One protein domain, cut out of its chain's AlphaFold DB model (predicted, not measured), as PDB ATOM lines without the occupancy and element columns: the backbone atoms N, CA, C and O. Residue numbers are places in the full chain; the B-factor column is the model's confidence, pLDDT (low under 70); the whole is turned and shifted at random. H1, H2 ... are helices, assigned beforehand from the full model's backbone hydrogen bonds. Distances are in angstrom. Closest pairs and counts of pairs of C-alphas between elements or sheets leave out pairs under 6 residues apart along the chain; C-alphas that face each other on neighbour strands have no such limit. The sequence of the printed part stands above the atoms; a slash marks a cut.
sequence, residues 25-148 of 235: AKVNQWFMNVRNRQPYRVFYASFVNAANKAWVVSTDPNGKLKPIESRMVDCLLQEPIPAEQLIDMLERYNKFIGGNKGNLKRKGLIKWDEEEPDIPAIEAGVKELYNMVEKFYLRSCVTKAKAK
ATOM      1  N   ALA A  25      16.497  76.142 249.469       92.38
ATOM      2  CA  ALA A  25      15.904  75.946 250.789       92.38
ATOM      3  C   ALA A  25      14.469  75.424 250.663       92.38
ATOM      4  O   ALA A  25      14.072  74.493 251.373       92.38
ATOM      5  N   LYS A  26      13.723  75.955 249.694       94.44
ATOM      6  CA  LYS A  26      12.373  75.501 249.368       94.44
ATOM      7  C   LYS A  26      12.340  74.065 248.851       94.44
ATOM      8  O   LYS A  26      11.526  73.265 249.320       94.44
ATOM      9  N   VAL A  27      13.252  73.700 247.947       95.00
ATOM     10  CA  VAL A  27      13.360  72.316 247.448       95.00
ATOM     11  C   VAL A  27      13.737  71.358 248.584       95.00
ATOM     12  O   VAL A  27      13.158  70.276 248.697       95.00
ATOM     13  N   ASN A  28      14.631  71.772 249.486       93.81
ATOM     14  CA  ASN A  28      15.011  70.994 250.668       93.81
ATOM     15  C   ASN A  28      13.820  70.771 251.598       93.81
ATOM     16  O   ASN A  28      13.561  69.637 252.002       93.81
ATOM     17  N   GLN A  29      13.054  71.824 251.888       92.44
ATOM     18  CA  GLN A  29      11.850  71.722 252.706       92.44
ATOM     19  C   GLN A  29      10.837  70.750 252.093       92.44
ATOM     20  O   GLN A  29      10.273  69.922 252.813       92.44
ATOM     21  N   TRP A  30      10.623  70.804 250.776       93.62
ATOM     22  CA  TRP A  30       9.785  69.827 250.086       93.62
ATOM     23  C   TRP A  30      10.342  68.409 250.248       93.62
ATOM     24  O   TRP A  30       9.647  67.541 250.781       93.62
ATOM     25  N   PHE A  31      11.604  68.176 249.875       93.00
ATOM     26  CA  PHE A  31      12.204  66.842 249.848       93.00
ATOM     27  C   PHE A  31      12.163  66.159 251.221       93.00
ATOM     28  O   PHE A  31      11.867  64.966 251.311       93.00
ATOM     29  N   MET A  32      12.369  66.908 252.310       90.06
ATOM     30  CA  MET A  32      12.282  66.371 253.674       90.06
ATOM     31  C   MET A  32      10.884  65.880 254.054       90.06
ATOM     32  O   MET A  32      10.764  64.933 254.837       90.06
ATOM     33  N   ASN A  33       9.844  66.473 253.472       90.69
ATOM     34  CA  ASN A  33       8.449  66.140 253.739       90.69
ATOM     35  C   ASN A  33       7.893  65.047 252.808       90.69
ATOM     36  O   ASN A  33       6.833  64.482 253.089       90.69
ATOM     37  N   VAL A  34       8.607  64.693 251.733       88.06
ATOM     38  CA  VAL A  34       8.187  63.622 250.817       88.06
ATOM     39  C   VAL A  34       8.231  62.265 251.522       88.06
ATOM     40  O   VAL A  34       9.283  61.809 251.979       88.06
ATOM     41  N   ARG A  35       7.081  61.585 251.561       84.75
ATOM     42  CA  ARG A  35       6.966  60.186 252.001       84.75
ATOM     43  C   ARG A  35       7.450  59.242 250.894       84.75
ATOM     44  O   ARG A  35       7.297  59.543 249.716       84.75
ATOM     45  N   ASN A  36       7.987  58.077 251.265       84.88
ATOM     46  CA  ASN A  36       8.465  57.047 250.324       84.88
ATOM     47  C   ASN A  36       9.529  57.545 249.329       84.88
ATOM     48  O   ASN A  36       9.510  57.171 248.156       84.88
ATOM     49  N   ARG A  37      10.456  58.382 249.798       83.06
ATOM     50  CA  ARG A  37      11.620  58.814 249.018       83.06
ATOM     51  C   ARG A  37      12.818  57.898 249.244       83.06
ATOM     52  O   ARG A  37      12.934  57.260 250.288       83.06
ATOM     53  N   GLN A  38      13.710  57.884 248.265       89.44
ATOM     54  CA  GLN A  38      15.058  57.343 248.420       89.44
ATOM     55  C   GLN A  38      15.949  58.328 249.202       89.44
ATOM     56  O   GLN A  38      15.611  59.516 249.274       89.44
ATOM     57  N   PRO A  39      17.088  57.880 249.766       91.88
ATOM     58  CA  PRO A  39      18.106  58.778 250.308       91.88
ATOM     59  C   PRO A  39      18.523  59.833 249.279       91.88
ATOM     60  O   PRO A  39      18.563  59.546 248.081       91.88
ATOM     61  N   TYR A  40      18.851  61.043 249.744       93.19
ATOM     62  CA  TYR A  40      19.167  62.189 248.880       93.19
ATOM     63  C   TYR A  40      20.184  61.847 247.788       93.19
ATOM     64  O   TYR A  40      19.895  62.034 246.611       93.19
ATOM     65  N   ARG A  41      21.337  61.284 248.174       93.81
ATOM     66  CA  ARG A  41      22.440  60.958 247.258       93.81
ATOM     67  C   ARG A  41      21.974  60.057 246.119       93.81
ATOM     68  O   ARG A  41      22.165  60.371 244.949       93.81
ATOM     69  N   VAL A  42      21.292  58.973 246.473       93.81
ATOM     70  CA  VAL A  42      20.787  57.966 245.536       93.81
ATOM     71  C   VAL A  42      19.692  58.537 244.635       93.81
ATOM     72  O   VAL A  42      19.714  58.342 243.417       93.81
ATOM     73  N   PHE A  43      18.728  59.248 245.226       94.94
ATOM     74  CA  PHE A  43      17.633  59.870 244.489       94.94
ATOM     75  C   PHE A  43      18.158  60.884 243.478       94.94
ATOM     76  O   PHE A  43      17.815  60.830 242.296       94.94
ATOM     77  N   TYR A  44      19.006  61.792 243.950       95.75
ATOM     78  CA  TYR A  44      19.459  62.921 243.171       95.75
ATOM     79  C   TYR A  44      20.441  62.498 242.080       95.75
ATOM     80  O   TYR A  44      20.243  62.870 240.927       95.75
ATOM     81  N   ALA A  45      21.395  61.608 242.375       95.88
ATOM     82  CA  ALA A  45      22.255  61.028 241.344       95.88
ATOM     83  C   ALA A  45      21.441  60.326 240.246       95.88
ATOM     84  O   ALA A  45      21.719  60.454 239.051       95.88
ATOM     85  N   SER A  46      20.377  59.620 240.642       96.25
ATOM     86  CA  SER A  46      19.475  58.977 239.692       96.25
ATOM     87  C   SER A  46      18.706  59.978 238.846       96.25
ATOM     88  O   SER A  46      18.525  59.723 237.655       96.25
ATOM     89  N   PHE A  47      18.244  61.074 239.438       97.06
ATOM     90  CA  PHE A  47      17.577  62.143 238.712       97.06
ATOM     91  C   PHE A  47      18.527  62.815 237.714       97.06
ATOM     92  O   PHE A  47      18.177  62.924 236.542       97.06
ATOM     93  N   VAL A  48      19.750  63.162 238.129       97.62
ATOM     94  CA  VAL A  48      20.781  63.756 237.258       97.62
ATOM     95  C   VAL A  48      21.091  62.843 236.071       97.62
ATOM     96  O   VAL A  48      21.136  63.300 234.934       97.62
ATOM     97  N   ASN A  49      21.218  61.533 236.292       97.38
ATOM     98  CA  ASN A  49      21.408  60.576 235.202       97.38
ATOM     99  C   ASN A  49      20.220  60.504 234.236       97.38
ATOM    100  O   ASN A  49      20.418  60.383 233.026       97.38
ATOM    101  N   ALA A  50      18.990  60.554 234.756       97.00
ATOM    102  CA  ALA A  50      17.789  60.573 233.927       97.00
ATOM    103  C   ALA A  50      17.712  61.859 233.090       97.00
ATOM    104  O   ALA A  50      17.480  61.780 231.884       97.00
ATOM    105  N   ALA A  51      17.984  63.007 233.711       97.25
ATOM    106  CA  ALA A  51      18.022  64.313 233.069       97.25
ATOM    107  C   ALA A  51      19.114  64.380 231.988       97.25
ATOM    108  O   ALA A  51      18.836  64.787 230.866       97.25
ATOM    109  N   ASN A  52      20.318  63.872 232.271       97.19
ATOM    110  CA  ASN A  52      21.386  63.748 231.280       97.19
ATOM    111  C   ASN A  52      20.965  62.886 230.086       97.19
ATOM    112  O   ASN A  52      21.163  63.262 228.936       97.19
ATOM    113  N   LYS A  53      20.354  61.724 230.336       96.12
ATOM    114  CA  LYS A  53      19.889  60.864 229.245       96.12
ATOM    115  C   LYS A  53      18.833  61.568 228.388       96.12
ATOM    116  O   LYS A  53      18.908  61.485 227.167       96.12
ATOM    117  N   ALA A  54      17.871  62.240 229.019       96.50
ATOM    118  CA  ALA A  54      16.857  63.022 228.318       96.50
ATOM    119  C   ALA A  54      17.501  64.129 227.474       96.50
ATOM    120  O   ALA A  54      17.168  64.276 226.301       96.50
ATOM    121  N   TRP A  55      18.487  64.835 228.029       96.12
ATOM    122  CA  TRP A  55      19.242  65.855 227.312       96.12
ATOM    123  C   TRP A  55      19.947  65.294 226.074       96.12
ATOM    124  O   TRP A  55      19.735  65.791 224.970       96.12
ATOM    125  N   VAL A  56      20.711  64.208 226.220       94.88
ATOM    126  CA  VAL A  56      21.412  63.566 225.094       94.88
ATOM    127  C   VAL A  56      20.432  63.170 223.987       94.88
ATOM    128  O   VAL A  56      20.672  63.483 222.823       94.88
ATOM    129  N   VAL A  57      19.298  62.555 224.344       95.44
ATOM    130  CA  VAL A  57      18.253  62.188 223.373       95.44
ATOM    131  C   VAL A  57      17.653  63.427 222.705       95.44
ATOM    132  O   VAL A  57      17.394  63.387 221.511       95.44
ATOM    133  N   SER A  58      17.465  64.535 223.426       94.19
ATOM    134  CA  SER A  58      16.910  65.773 222.854       94.19
ATOM    135  C   SER A  58      17.808  66.419 221.796       94.19
ATOM    136  O   SER A  58      17.323  67.114 220.909       94.19
ATOM    137  N   THR A  59      19.117  66.175 221.883       91.38
ATOM    138  CA  THR A  59      20.103  66.690 220.925       91.38
ATOM    139  C   THR A  59      20.331  65.768 219.725       91.38
ATOM    140  O   THR A  59      21.000  66.167 218.772       91.38
ATOM    141  N   ASP A  60      19.788  64.549 219.757       90.50
ATOM    142  CA  ASP A  60      19.833  63.610 218.637       90.50
ATOM    143  C   ASP A  60      18.705  63.946 217.640       90.50
ATOM    144  O   ASP A  60      17.540  63.985 218.043       90.50
ATOM    145  N   PRO A  61      18.993  64.155 216.341       87.88
ATOM    146  CA  PRO A  61      17.968  64.441 215.332       87.88
ATOM    147  C   PRO A  61      16.899  63.345 215.198       87.88
ATOM    148  O   PRO A  61      15.789  63.628 214.752       87.88
ATOM    149  N   ASN A  62      17.207  62.105 215.588       92.81
ATOM    150  CA  ASN A  62      16.261  60.987 215.584       92.81
ATOM    151  C   ASN A  62      15.698  60.676 216.980       92.81
ATOM    152  O   ASN A  62      14.932  59.719 217.151       92.81
ATOM    153  N   GLY A  63      16.088  61.455 217.990       90.44
ATOM    154  CA  GLY A  63      15.705  61.257 219.374       90.44
ATOM    155  C   GLY A  63      14.212  61.474 219.597       90.44
ATOM    156  O   GLY A  63      13.644  62.501 219.236       90.44
ATOM    157  N   LYS A  64      13.556  60.499 220.232       94.00
ATOM    158  CA  LYS A  64      12.151  60.605 220.649       94.00
ATOM    159  C   LYS A  64      12.071  60.606 222.165       94.00
ATOM    160  O   LYS A  64      12.295  59.574 222.798       94.00
ATOM    161  N   LEU A  65      11.740  61.763 222.730       93.56
ATOM    162  CA  LEU A  65      11.586  61.933 224.169       93.56
ATOM    163  C   LEU A  65      10.242  61.386 224.640       93.56
ATOM    164  O   LEU A  65       9.192  61.634 224.046       93.56
ATOM    165  N   LYS A  66      10.262  60.677 225.767       94.62
ATOM    166  CA  LYS A  66       9.042  60.372 226.518       94.62
ATOM    167  C   LYS A  66       8.485  61.649 227.156       94.62
ATOM    168  O   LYS A  66       9.251  62.574 227.425       94.62
ATOM    169  N   PRO A  67       7.195  61.680 227.537       95.25
ATOM    170  CA  PRO A  67       6.594  62.865 228.153       95.25
ATOM    171  C   PRO A  67       7.355  63.396 229.377       95.25
ATOM    172  O   PRO A  67       7.501  64.603 229.540       95.25
ATOM    173  N   ILE A  68       7.874  62.506 230.230       95.00
ATOM    174  CA  ILE A  68       8.671  62.914 231.395       95.00
ATOM    175  C   ILE A  68      10.064  63.430 231.008       95.00
ATOM    176  O   ILE A  68      10.565  64.348 231.642       95.00
ATOM    177  N   GLU A  69      10.669  62.867 229.961       95.69
ATOM    178  CA  GLU A  69      11.992  63.263 229.469       95.69
ATOM    179  C   GLU A  69      11.922  64.644 228.803       95.69
ATOM    180  O   GLU A  69      12.782  65.477 229.061       95.69
ATOM    181  N   SER A  70      10.855  64.934 228.047       95.88
ATOM    182  CA  SER A  70      10.591  66.277 227.503       95.88
ATOM    183  C   SER A  70      10.533  67.326 228.611       95.88
ATOM    184  O   SER A  70      11.223  68.333 228.541       95.88
ATOM    185  N   ARG A  71       9.788  67.055 229.689       95.81
ATOM    186  CA  ARG A  71       9.683  67.986 230.822       95.81
ATOM    187  C   ARG A  71      10.993  68.173 231.572       95.81
ATOM    188  O   ARG A  71      11.259  69.264 232.060       95.81
ATOM    189  N   MET A  72      11.810  67.123 231.673       96.88
ATOM    190  CA  MET A  72      13.158  67.258 232.224       96.88
ATOM    191  C   MET A  72      13.979  68.234 231.385       96.88
ATOM    192  O   MET A  72      14.617  69.111 231.952       96.88
ATOM    193  N   VAL A  73      13.929  68.119 230.057       96.19
ATOM    194  CA  VAL A  73      14.628  69.037 229.147       96.19
ATOM    195  C   VAL A  73      14.101  70.465 229.306       96.19
ATOM    196  O   VAL A  73      14.902  71.368 229.522       96.19
ATOM    197  N   ASP A  74      12.782  70.668 229.321       95.25
ATOM    198  CA  ASP A  74      12.170  71.990 229.541       95.25
ATOM    199  C   ASP A  74      12.595  72.614 230.885       95.25
ATOM    200  O   ASP A  74      12.808  73.823 230.995       95.25
ATOM    201  N   CYS A  75      12.754  71.786 231.921       95.88
ATOM    202  CA  CYS A  75      13.259  72.212 233.222       95.88
ATOM    203  C   CYS A  75      14.742  72.614 233.159       95.88
ATOM    204  O   CYS A  75      15.110  73.639 233.725       95.88
ATOM    205  N   LEU A  76      15.589  71.839 232.470       95.56
ATOM    206  CA  LEU A  76      17.026  72.122 232.318       95.56
ATOM    207  C   LEU A  76      17.295  73.400 231.522       95.56
ATOM    208  O   LEU A  76      18.313  74.051 231.720       95.56
ATOM    209  N   LEU A  77      16.390  73.765 230.621       93.88
ATOM    210  CA  LEU A  77      16.516  74.965 229.807       93.88
ATOM    211  C   LEU A  77      16.315  76.266 230.615       93.88
ATOM    212  O   LEU A  77      16.571  77.344 230.088       93.88
ATOM    213  N   GLN A  78      15.887  76.219 231.875       92.94
ATOM    214  CA  GLN A  78      15.658  77.431 232.668       92.94
ATOM    215  C   GLN A  78      16.908  77.889 233.424       92.94
ATOM    216  O   GLN A  78      17.660  77.069 233.949       92.94
ATOM    217  N   GLU A  79      17.105  79.208 233.506       90.44
ATOM    218  CA  GLU A  79      18.259  79.821 234.166       90.44
ATOM    219  C   GLU A  79      17.862  81.098 234.941       90.44
ATOM    220  O   GLU A  79      17.583  82.129 234.321       90.44
ATOM    221  N   PRO A  80      17.831  81.058 236.290       92.25
ATOM    222  CA  PRO A  80      17.836  79.856 237.134       92.25
ATOM    223  C   PRO A  80      16.544  79.033 236.971       92.25
ATOM    224  O   PRO A  80      15.523  79.537 236.504       92.25
ATOM    225  N   ILE A  81      16.562  77.766 237.391       96.50
ATOM    226  CA  ILE A  81      15.353  76.930 237.416       96.50
ATOM    227  C   ILE A  81      14.435  77.398 238.562       96.50
ATOM    228  O   ILE A  81      14.864  77.362 239.716       96.50
ATOM    229  N   PRO A  82      13.167  77.763 238.316       97.31
ATOM    230  CA  PRO A  82      12.244  78.095 239.393       97.31
ATOM    231  C   PRO A  82      12.012  76.889 240.310       97.31
ATOM    232  O   PRO A  82      11.641  75.807 239.843       97.31
ATOM    233  N   ALA A  83      12.177  77.066 241.620       96.31
ATOM    234  CA  ALA A  83      12.127  75.985 242.603       96.31
ATOM    235  C   ALA A  83      10.819  75.183 242.547       96.31
ATOM    236  O   ALA A  83      10.846  73.962 242.663       96.31
ATOM    237  N   GLU A  84       9.679  75.838 242.307       96.75
ATOM    238  CA  GLU A  84       8.379  75.162 242.165       96.75
ATOM    239  C   GLU A  84       8.337  74.214 240.963       96.75
ATOM    240  O   GLU A  84       7.784  73.116 241.043       96.75
ATOM    241  N   GLN A  85       8.954  74.613 239.849       96.94
ATOM    242  CA  GLN A  85       9.025  73.767 238.661       96.94
ATOM    243  C   GLN A  85       9.966  72.586 238.885       96.94
ATOM    244  O   GLN A  85       9.646  71.458 238.503       96.94
ATOM    245  N   LEU A  86      11.093  72.821 239.564       97.62
ATOM    246  CA  LEU A  86      11.995  71.745 239.949       97.62
ATOM    247  C   LEU A  86      11.306  70.759 240.903       97.62
ATOM    248  O   LEU A  86      11.425  69.554 240.713       97.62
ATOM    249  N   ILE A  87      10.539  71.246 241.880       97.31
ATOM    250  CA  ILE A  87       9.759  70.410 242.801       97.31
ATOM    251  C   ILE A  87       8.743  69.546 242.043       97.31
ATOM    252  O   ILE A  87       8.735  68.329 242.239       97.31
ATOM    253  N   ASP A  88       7.931  70.122 241.146       96.88
ATOM    254  CA  ASP A  88       6.965  69.355 240.337       96.88
ATOM    255  C   ASP A  88       7.672  68.272 239.504       96.88
ATOM    256  O   ASP A  88       7.227  67.119 239.436       96.88
ATOM    257  N   MET A  89       8.828  68.601 238.923       97.19
ATOM    258  CA  MET A  89       9.636  67.651 238.165       97.19
ATOM    259  C   MET A  89      10.187  66.525 239.058       97.19
ATOM    260  O   MET A  89      10.037  65.343 238.731       97.19
ATOM    261  N   LEU A  90      10.768  66.846 240.215       96.38
ATOM    262  CA  LEU A  90      11.285  65.849 241.157       96.38
ATOM    263  C   LEU A  90      10.160  64.958 241.712       96.38
ATOM    264  O   LEU A  90      10.351  63.748 241.856       96.38
ATOM    265  N   GLU A  91       8.967  65.504 241.958       95.56
ATOM    266  CA  GLU A  91       7.804  64.732 242.401       95.56
ATOM    267  C   GLU A  91       7.347  63.735 241.329       95.56
ATOM    268  O   GLU A  91       7.151  62.544 241.609       95.56
ATOM    269  N   ARG A  92       7.211  64.193 240.080       95.44
ATOM    270  CA  ARG A  92       6.871  63.328 238.941       95.44
ATOM    271  C   ARG A  92       7.920  62.253 238.728       95.44
ATOM    272  O   ARG A  92       7.564  61.108 238.461       95.44
ATOM    273  N   TYR A  93       9.192  62.604 238.871       95.56
ATOM    274  CA  TYR A  93      10.279  61.648 238.758       95.56
ATOM    275  C   TYR A  93      10.221  60.585 239.857       95.56
ATOM    276  O   TYR A  93      10.301  59.396 239.550       95.56
ATOM    277  N   ASN A  94       9.994  60.983 241.112       93.88
ATOM    278  CA  ASN A  94       9.839  60.048 242.225       93.88
ATOM    279  C   ASN A  94       8.687  59.058 241.975       93.88
ATOM    280  O   ASN A  94       8.840  57.855 242.194       93.88
ATOM    281  N   LYS A  95       7.555  59.535 241.438       92.56
ATOM    282  CA  LYS A  95       6.438  58.671 241.011       92.56
ATOM    283  C   LYS A  95       6.840  57.748 239.856       92.56
ATOM    284  O   LYS A  95       6.558  56.557 239.912       92.56
ATOM    285  N   PHE A  96       7.525  58.277 238.843       92.38
ATOM    286  CA  PHE A  96       7.951  57.533 237.655       92.38
ATOM    287  C   PHE A  96       8.905  56.383 237.973       92.38
ATOM    288  O   PHE A  96       8.782  55.309 237.386       92.38
ATOM    289  N   ILE A  97       9.840  56.579 238.905       92.12
ATOM    290  CA  ILE A  97      10.734  55.494 239.308       92.12
ATOM    291  C   ILE A  97      10.030  54.472 240.199       92.12
ATOM    292  O   ILE A  97      10.508  53.349 240.251       92.12
ATOM    293  N   GLY A  98       8.907  54.804 240.846       88.94
ATOM    294  CA  GLY A  98       8.201  53.925 241.788       88.94
ATOM    295  C   GLY A  98       8.557  54.171 243.261       88.94
ATOM    296  O   GLY A  98       8.431  53.270 244.090       88.94
ATOM    297  N   GLY A  99       9.027  55.375 243.599       87.19
ATOM    298  CA  GLY A  99       9.376  55.778 244.963       87.19
ATOM    299  C   GLY A  99      10.553  54.997 245.559       87.19
ATOM    300  O   GLY A  99      11.542  54.690 244.890       87.19
ATOM    301  N   ASN A 100      10.445  54.652 246.844       83.69
ATOM    302  CA  ASN A 100      11.484  53.963 247.623       83.69
ATOM    303  C   ASN A 100      11.796  52.518 247.186       83.69
ATOM    304  O   ASN A 100      12.814  51.964 247.592       83.69
ATOM    305  N   LYS A 101      10.950  51.894 246.363       80.94
ATOM    306  CA  LYS A 101      11.213  50.576 245.751       80.94
ATOM    307  C   LYS A 101      11.514  50.692 244.258       80.94
ATOM    308  O   LYS A 101      11.417  49.721 243.513       80.94
ATOM    309  N   GLY A 102      11.809  51.913 243.826       78.62
ATOM    310  CA  GLY A 102      11.819  52.273 242.431       78.62
ATOM    311  C   GLY A 102      13.042  51.833 241.634       78.62
ATOM    312  O   GLY A 102      14.106  51.529 242.172       78.62
ATOM    313  N   ASN A 103      12.892  51.858 240.311       87.00
ATOM    314  CA  ASN A 103      13.951  51.553 239.358       87.00
ATOM    315  C   ASN A 103      14.871  52.768 239.144       87.00
ATOM    316  O   ASN A 103      14.623  53.630 238.293       87.00
ATOM    317  N   LEU A 104      15.944  52.804 239.931       90.12
ATOM    318  CA  LEU A 104      16.964  53.848 239.909       90.12
ATOM    319  C   LEU A 104      17.835  53.796 238.649       90.12
ATOM    320  O   LEU A 104      18.264  52.743 238.179       90.12
ATOM    321  N   LYS A 105      18.166  54.974 238.126       90.38
ATOM    322  CA  LYS A 105      19.090  55.164 237.004       90.38
ATOM    323  C   LYS A 105      20.522  55.250 237.512       90.38
ATOM    324  O   LYS A 105      21.049  56.336 237.698       90.38
ATOM    325  N   ARG A 106      21.145  54.087 237.696       90.25
ATOM    326  CA  ARG A 106      22.515  53.936 238.221       90.25
ATOM    327  C   ARG A 106      23.646  54.232 237.227       90.25
ATOM    328  O   ARG A 106      24.810  54.281 237.603       90.25
ATOM    329  N   LYS A 107      23.312  54.400 235.942       89.25
ATOM    330  CA  LYS A 107      24.272  54.632 234.854       89.25
ATOM    331  C   LYS A 107      23.976  55.963 234.163       89.25
ATOM    332  O   LYS A 107      22.826  56.220 233.806       89.25
ATOM    333  N   GLY A 108      25.019  56.756 233.941       89.38
ATOM    334  CA  GLY A 108      24.971  58.070 233.301       89.38
ATOM    335  C   GLY A 108      26.260  58.841 233.581       89.38
ATOM    336  O   GLY A 108      27.337  58.243 233.524       89.38
ATOM    337  N   LEU A 109      26.135  60.132 233.900       92.62
ATOM    338  CA  LEU A 109      27.256  60.969 234.353       92.62
ATOM    339  C   LEU A 109      27.787  60.488 235.704       92.62
ATOM    340  O   LEU A 109      28.990  60.426 235.922       92.62
ATOM    341  N   ILE A 110      26.877  60.075 236.585       94.38
ATOM    342  CA  ILE A 110      27.204  59.543 237.903       94.38
ATOM    343  C   ILE A 110      27.014  58.029 237.828       94.38
ATOM    344  O   ILE A 110      25.939  57.554 237.468       94.38
ATOM    345  N   LYS A 111      28.049  57.245 238.123       92.00
ATOM    346  CA  LYS A 111      27.987  55.777 238.069       92.00
ATOM    347  C   LYS A 111      28.154  55.215 239.472       92.00
ATOM    348  O   LYS A 111      29.073  55.623 240.170       92.00
ATOM    349  N   TRP A 112      27.275  54.300 239.863       92.06
ATOM    350  CA  TRP A 112      27.385  53.566 241.123       92.06
ATOM    351  C   TRP A 112      26.696  52.208 240.994       92.06
ATOM    352  O   TRP A 112      25.686  52.092 240.298       92.06
ATOM    353  N   ASP A 113      27.231  51.186 241.655       82.31
ATOM    354  CA  ASP A 113      26.710  49.821 241.558       82.31
ATOM    355  C   ASP A 113      25.977  49.418 242.841       82.31
ATOM    356  O   ASP A 113      24.741  49.391 242.848       82.31
ATOM    357  N   GLU A 114      26.711  49.146 243.923       76.38
ATOM    358  CA  GLU A 114      26.155  48.730 245.224       76.38
ATOM    359  C   GLU A 114      26.245  49.828 246.291       76.38
ATOM    360  O   GLU A 114      25.325  49.973 247.096       76.38
ATOM    361  N   GLU A 115      27.304  50.635 246.256       85.50
ATOM    362  CA  GLU A 115      27.515  51.739 247.195       85.50
ATOM    363  C   GLU A 115      26.761  53.009 246.776       85.50
ATOM    364  O   GLU A 115      26.490  53.248 245.595       85.50
ATOM    365  N   GLU A 116      26.392  53.833 247.760       88.12
ATOM    366  CA  GLU A 116      25.762  55.124 247.491       88.12
ATOM    367  C   GLU A 116      26.755  56.087 246.821       88.12
ATOM    368  O   GLU A 116      27.924  56.123 247.198       88.12
ATOM    369  N   PRO A 117      26.309  56.916 245.861       90.38
ATOM    370  CA  PRO A 117      27.192  57.856 245.189       90.38
ATOM    371  C   PRO A 117      27.689  58.944 246.148       90.38
ATOM    372  O   PRO A 117      26.924  59.517 246.931       90.38
ATOM    373  N   ASP A 118      28.973  59.270 246.041       90.56
ATOM    374  CA  ASP A 118      29.599  60.329 246.825       90.56
ATOM    375  C   ASP A 118      29.148  61.729 246.394       90.56
ATOM    376  O   ASP A 118      28.910  61.996 245.214       90.56
ATOM    377  N   ILE A 119      29.080  62.661 247.353       90.69
ATOM    378  CA  ILE A 119      28.667  64.054 247.093       90.69
ATOM    379  C   ILE A 119      29.540  64.725 246.017       90.69
ATOM    380  O   ILE A 119      28.958  65.266 245.079       90.69
ATOM    381  N   PRO A 120      30.888  64.631 246.044       91.69
ATOM    382  CA  PRO A 120      31.718  65.211 244.986       91.69
ATOM    383  C   PRO A 120      31.430  64.644 243.589       91.69
ATOM    384  O   PRO A 120      31.495  65.373 242.603       91.69
ATOM    385  N   ALA A 121      31.080  63.356 243.484       93.12
ATOM    386  CA  ALA A 121      30.713  62.752 242.204       93.12
ATOM    387  C   ALA A 121      29.375  63.305 241.692       93.12
ATOM    388  O   ALA A 121      29.219  63.553 240.495       93.12
ATOM    389  N   ILE A 122      28.424  63.544 242.600       94.56
ATOM    390  CA  ILE A 122      27.146  64.181 242.275       94.56
ATOM    391  C   ILE A 122      27.368  65.618 241.799       94.56
ATOM    392  O   ILE A 122      26.871  65.985 240.738       94.56
ATOM    393  N   GLU A 123      28.146  66.414 242.533       94.31
ATOM    394  CA  GLU A 123      28.474  67.797 242.165       94.31
ATOM    395  C   GLU A 123      29.172  67.877 240.802       94.31
ATOM    396  O   GLU A 123      28.812  68.709 239.966       94.31
ATOM    397  N   ALA A 124      30.123  66.974 240.539       94.94
ATOM    398  CA  ALA A 124      30.782  66.870 239.241       94.94
ATOM    399  C   ALA A 124      29.784  66.545 238.119       94.94
ATOM    400  O   ALA A 124      29.791  67.217 237.088       94.94
ATOM    401  N   GLY A 125      28.886  65.578 238.336       95.81
ATOM    402  CA  GLY A 125      27.849  65.217 237.367       95.81
ATOM    403  C   GLY A 125      26.859  66.352 237.089       95.81
ATOM    404  O   GLY A 125      26.490  66.578 235.938       95.81
ATOM    405  N   VAL A 126      26.464  67.113 238.114       96.56
ATOM    406  CA  VAL A 126      25.597  68.295 237.963       96.56
ATOM    407  C   VAL A 126      26.300  69.387 237.162       96.56
ATOM    408  O   VAL A 126      25.711  69.947 236.237       96.56
ATOM    409  N   LYS A 127      27.570  69.669 237.473       96.00
ATOM    410  CA  LYS A 127      28.374  70.656 236.746       96.00
ATOM    411  C   LYS A 127      28.565  70.259 235.284       96.00
ATOM    412  O   LYS A 127      28.490  71.106 234.400       96.00
ATOM    413  N   GLU A 128      28.813  68.982 235.017       96.62
ATOM    414  CA  GLU A 128      28.944  68.484 233.652       96.62
ATOM    415  C   GLU A 128      27.628  68.624 232.879       96.62
ATOM    416  O   GLU A 128      27.641  69.143 231.764       96.62
ATOM    417  N   LEU A 129      26.494  68.265 233.495       96.56
ATOM    418  CA  LEU A 129      25.168  68.461 232.909       96.56
ATOM    419  C   LEU A 129      24.909  69.935 232.579       96.56
ATOM    420  O   LEU A 129      24.518  70.245 231.457       96.56
ATOM    421  N   TYR A 130      25.183  70.842 233.520       95.75
ATOM    422  CA  TYR A 130      25.064  72.283 233.295       95.75
ATOM    423  C   TYR A 130      25.900  72.737 232.094       95.75
ATOM    424  O   TYR A 130      25.381  73.361 231.175       95.75
ATOM    425  N   ASN A 131      27.174  72.337 232.038       94.94
ATOM    426  CA  ASN A 131      28.064  72.695 230.935       94.94
ATOM    427  C   ASN A 131      27.562  72.174 229.577       94.94
ATOM    428  O   ASN A 131      27.778  72.824 228.554       94.94
ATOM    429  N   MET A 132      26.939  70.989 229.527       94.12
ATOM    430  CA  MET A 132      26.344  70.469 228.288       94.12
ATOM    431  C   MET A 132      25.173  71.340 227.821       94.12
ATOM    432  O   MET A 132      25.071  71.634 226.628       94.12
ATOM    433  N   VAL A 133      24.326  71.769 228.759       93.12
ATOM    434  CA  VAL A 133      23.174  72.638 228.491       93.12
ATOM    435  C   VAL A 133      23.632  74.034 228.057       93.12
ATOM    436  O   VAL A 133      23.227  74.526 227.003       93.12
ATOM    437  N   GLU A 134      24.556  74.644 228.793       90.25
ATOM    438  CA  GLU A 134      25.093  75.978 228.508       90.25
ATOM    439  C   GLU A 134      25.812  76.040 227.148       90.25
ATOM    440  O   GLU A 134      25.591  76.955 226.347       90.25
ATOM    441  N   LYS A 135      26.623  75.027 226.808       88.12
ATOM    442  CA  LYS A 135      27.280  74.948 225.488       88.12
ATOM    443  C   LYS A 135      26.274  74.926 224.339       88.12
ATOM    444  O   LYS A 135      26.544  75.505 223.282       88.12
ATOM    445  N   PHE A 136      25.131  74.270 224.520       83.25
ATOM    446  CA  PHE A 136      24.073  74.247 223.514       83.25
ATOM    447  C   PHE A 136      23.437  75.628 223.332       83.25
ATOM    448  O   PHE A 136      23.242  76.069 222.193       83.25
ATOM    449  N   TYR A 137      23.193  76.347 224.430       76.94
ATOM    450  CA  TYR A 137      22.724  77.731 224.396       76.94
ATOM    451  C   TYR A 137      23.682  78.653 223.649       76.94
ATOM    452  O   TYR A 137      23.285  79.324 222.692       76.94
ATOM    453  N   LEU A 138      24.963  78.628 224.016       72.44
ATOM    454  CA  LEU A 138      25.987  79.448 223.376       72.44
ATOM    455  C   LEU A 138      26.104  79.140 221.877       72.44
ATOM    456  O   LEU A 138      26.112  80.056 221.050       72.44
ATOM    457  N   ARG A 139      26.112  77.856 221.491       67.62
ATOM    458  CA  ARG A 139      26.153  77.449 220.076       67.62
ATOM    459  C   ARG A 139      24.918  77.921 219.300       67.62
ATOM    460  O   ARG A 139      25.040  78.364 218.153       67.62
ATOM    461  N   SER A 140      23.743  77.879 219.922       63.91
ATOM    462  CA  SER A 140      22.482  78.341 219.329       63.91
ATOM    463  C   SER A 140      22.430  79.866 219.160       63.91
ATOM    464  O   SER A 140      21.877  80.367 218.181       63.91
ATOM    465  N   CYS A 141      23.048  80.629 220.063       59.28
ATOM    466  CA  CYS A 141      23.147  82.087 219.954       59.28
ATOM    467  C   CYS A 141      24.143  82.527 218.865       59.28
ATOM    468  O   CYS A 141      23.836  83.417 218.067       59.28
ATOM    469  N   VAL A 142      25.306  81.873 218.770       61.22
ATOM    470  CA  VAL A 142      26.343  82.201 217.769       61.22
ATOM    471  C   VAL A 142      25.874  81.897 216.341       61.22
ATOM    472  O   VAL A 142      26.122  82.680 215.422       61.22
ATOM    473  N   THR A 143      25.160  80.790 216.136       60.06
ATOM    474  CA  THR A 143      24.596  80.434 214.820       60.06
ATOM    475  C   THR A 143      23.510  81.417 214.370       60.06
ATOM    476  O   THR A 143      23.521  81.844 213.215       60.06
ATOM    477  N   LYS A 144      22.645  81.886 215.283       56.09
ATOM    478  CA  LYS A 144      21.662  82.950 215.002       56.09
ATOM    479  C   LYS A 144      22.318  84.291 214.654       56.09
ATOM    480  O   LYS A 144      21.844  84.984 213.753       56.09
ATOM    481  N   ALA A 145      23.422  84.650 215.313       58.88
ATOM    482  CA  ALA A 145      24.167  85.874 215.006       58.88
ATOM    483  C   ALA A 145      24.812  85.832 213.606       58.88
ATOM    484  O   ALA A 145      24.715  86.805 212.857       58.88
ATOM    485  N   LYS A 146      25.388  84.687 213.207       54.59
ATOM    486  CA  LYS A 146      25.960  84.495 211.859       54.59
ATOM    487  C   LYS A 146      24.893  84.494 210.756       54.59
ATOM    488  O   LYS A 146      25.092  85.117 209.717       54.59
ATOM    489  N   ALA A 147      23.730  83.885 210.998       52.12
ATOM    490  CA  ALA A 147      22.607  83.924 210.058       52.12
ATOM    491  C   ALA A 147      22.048  85.350 209.863       52.12
ATOM    492  O   ALA A 147      21.650  85.716 208.757       52.12
ATOM    493  N   LYS A 148      22.057  86.183 210.916       52.28
ATOM    494  CA  LYS A 148      21.631  87.588 210.833       52.28
ATOM    495  C   LYS A 148      22.644  88.467 210.086       52.28
ATOM    496  O   LYS A 148      22.218  89.339 209.339       52.28
TER     497      LYS A 148
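AT A GLANCE: This is residues 25 to 148 of the 235 residues of an uncharacterized protein of Aureobasidium pullulans (UniProt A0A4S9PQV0). Three helices, H1, H4 and H3, lie side by side in a row, and H2 crosses H3 and H4 at about a right angle. The first half of the long H5 runs alongside H2, while its last residues, 138 to 148, stick out of a compact body. The printed part has 124 residues with five named helices, H1 to H5 along the chain, and no named strand; the class is all helix. The whole is compact, with a radius of gyration of the C-alphas of 15.3 A, and elongated, spanning 51 by 30 by 28 A.

HOW THE PARTS SIT: H1, residues 25 to 33, touches residues 83 to 87 of H4, residues 83 to 97, the same way at a shallow tilt of 32 degrees; the closest C-alphas, of Val 27 and Ile 87, are 6.2 A apart. Residues 50 to 58 of H2, residues 40 to 59, touch H3, residues 67 to 76, about perpendicular at 83 degrees, with the closest C-alphas, of Ala 54 and Glu 69, 5.0 A apart. H3 and H4 form a helical hairpin: they touch, with the closest C-alphas, of Cys 75 and Leu 86, 6.9 A apart, and run opposite ways at 32 degrees, a shallow tilt only just short of steep. H2 and H4 are close but not clearly touching, the closest C-alphas, of Phe 47 and Tyr 93, being 7.3 A apart. Residues 119 to 133 of H5, residues 119 to 148, touch H2, the same way at a shallow tilt of 24 degrees; the closest C-alphas, of Ala 45 and Ile 122, are 5.9 A apart. H1 is apart from H3 and H5. Every O i to N i+4 pair is within hydrogen-bond range in H2, H3, H4 and H5, and 4 of 5 are in H1.

IN THESE COORDINATES: H1 begins at C-alpha 25, (15.904, 75.946, 250.789), and measures 12.7 A from first to last C-alpha. H2 measures 28.3 A, H3 14.6 A, H4 20.8 A and H5 43.8 A. H5 ends at C-alpha 148, (21.631, 87.588, 210.833).

THE WHOLE: The C-alphas farthest apart, of Glu 114 and Lys 148, are 52.1 A apart. The printed part has no cut, and H4 to H5 is a long link of 21 residues. The mean pLDDT of the printed part is 89.7, and residues 139 to 148 are under 70.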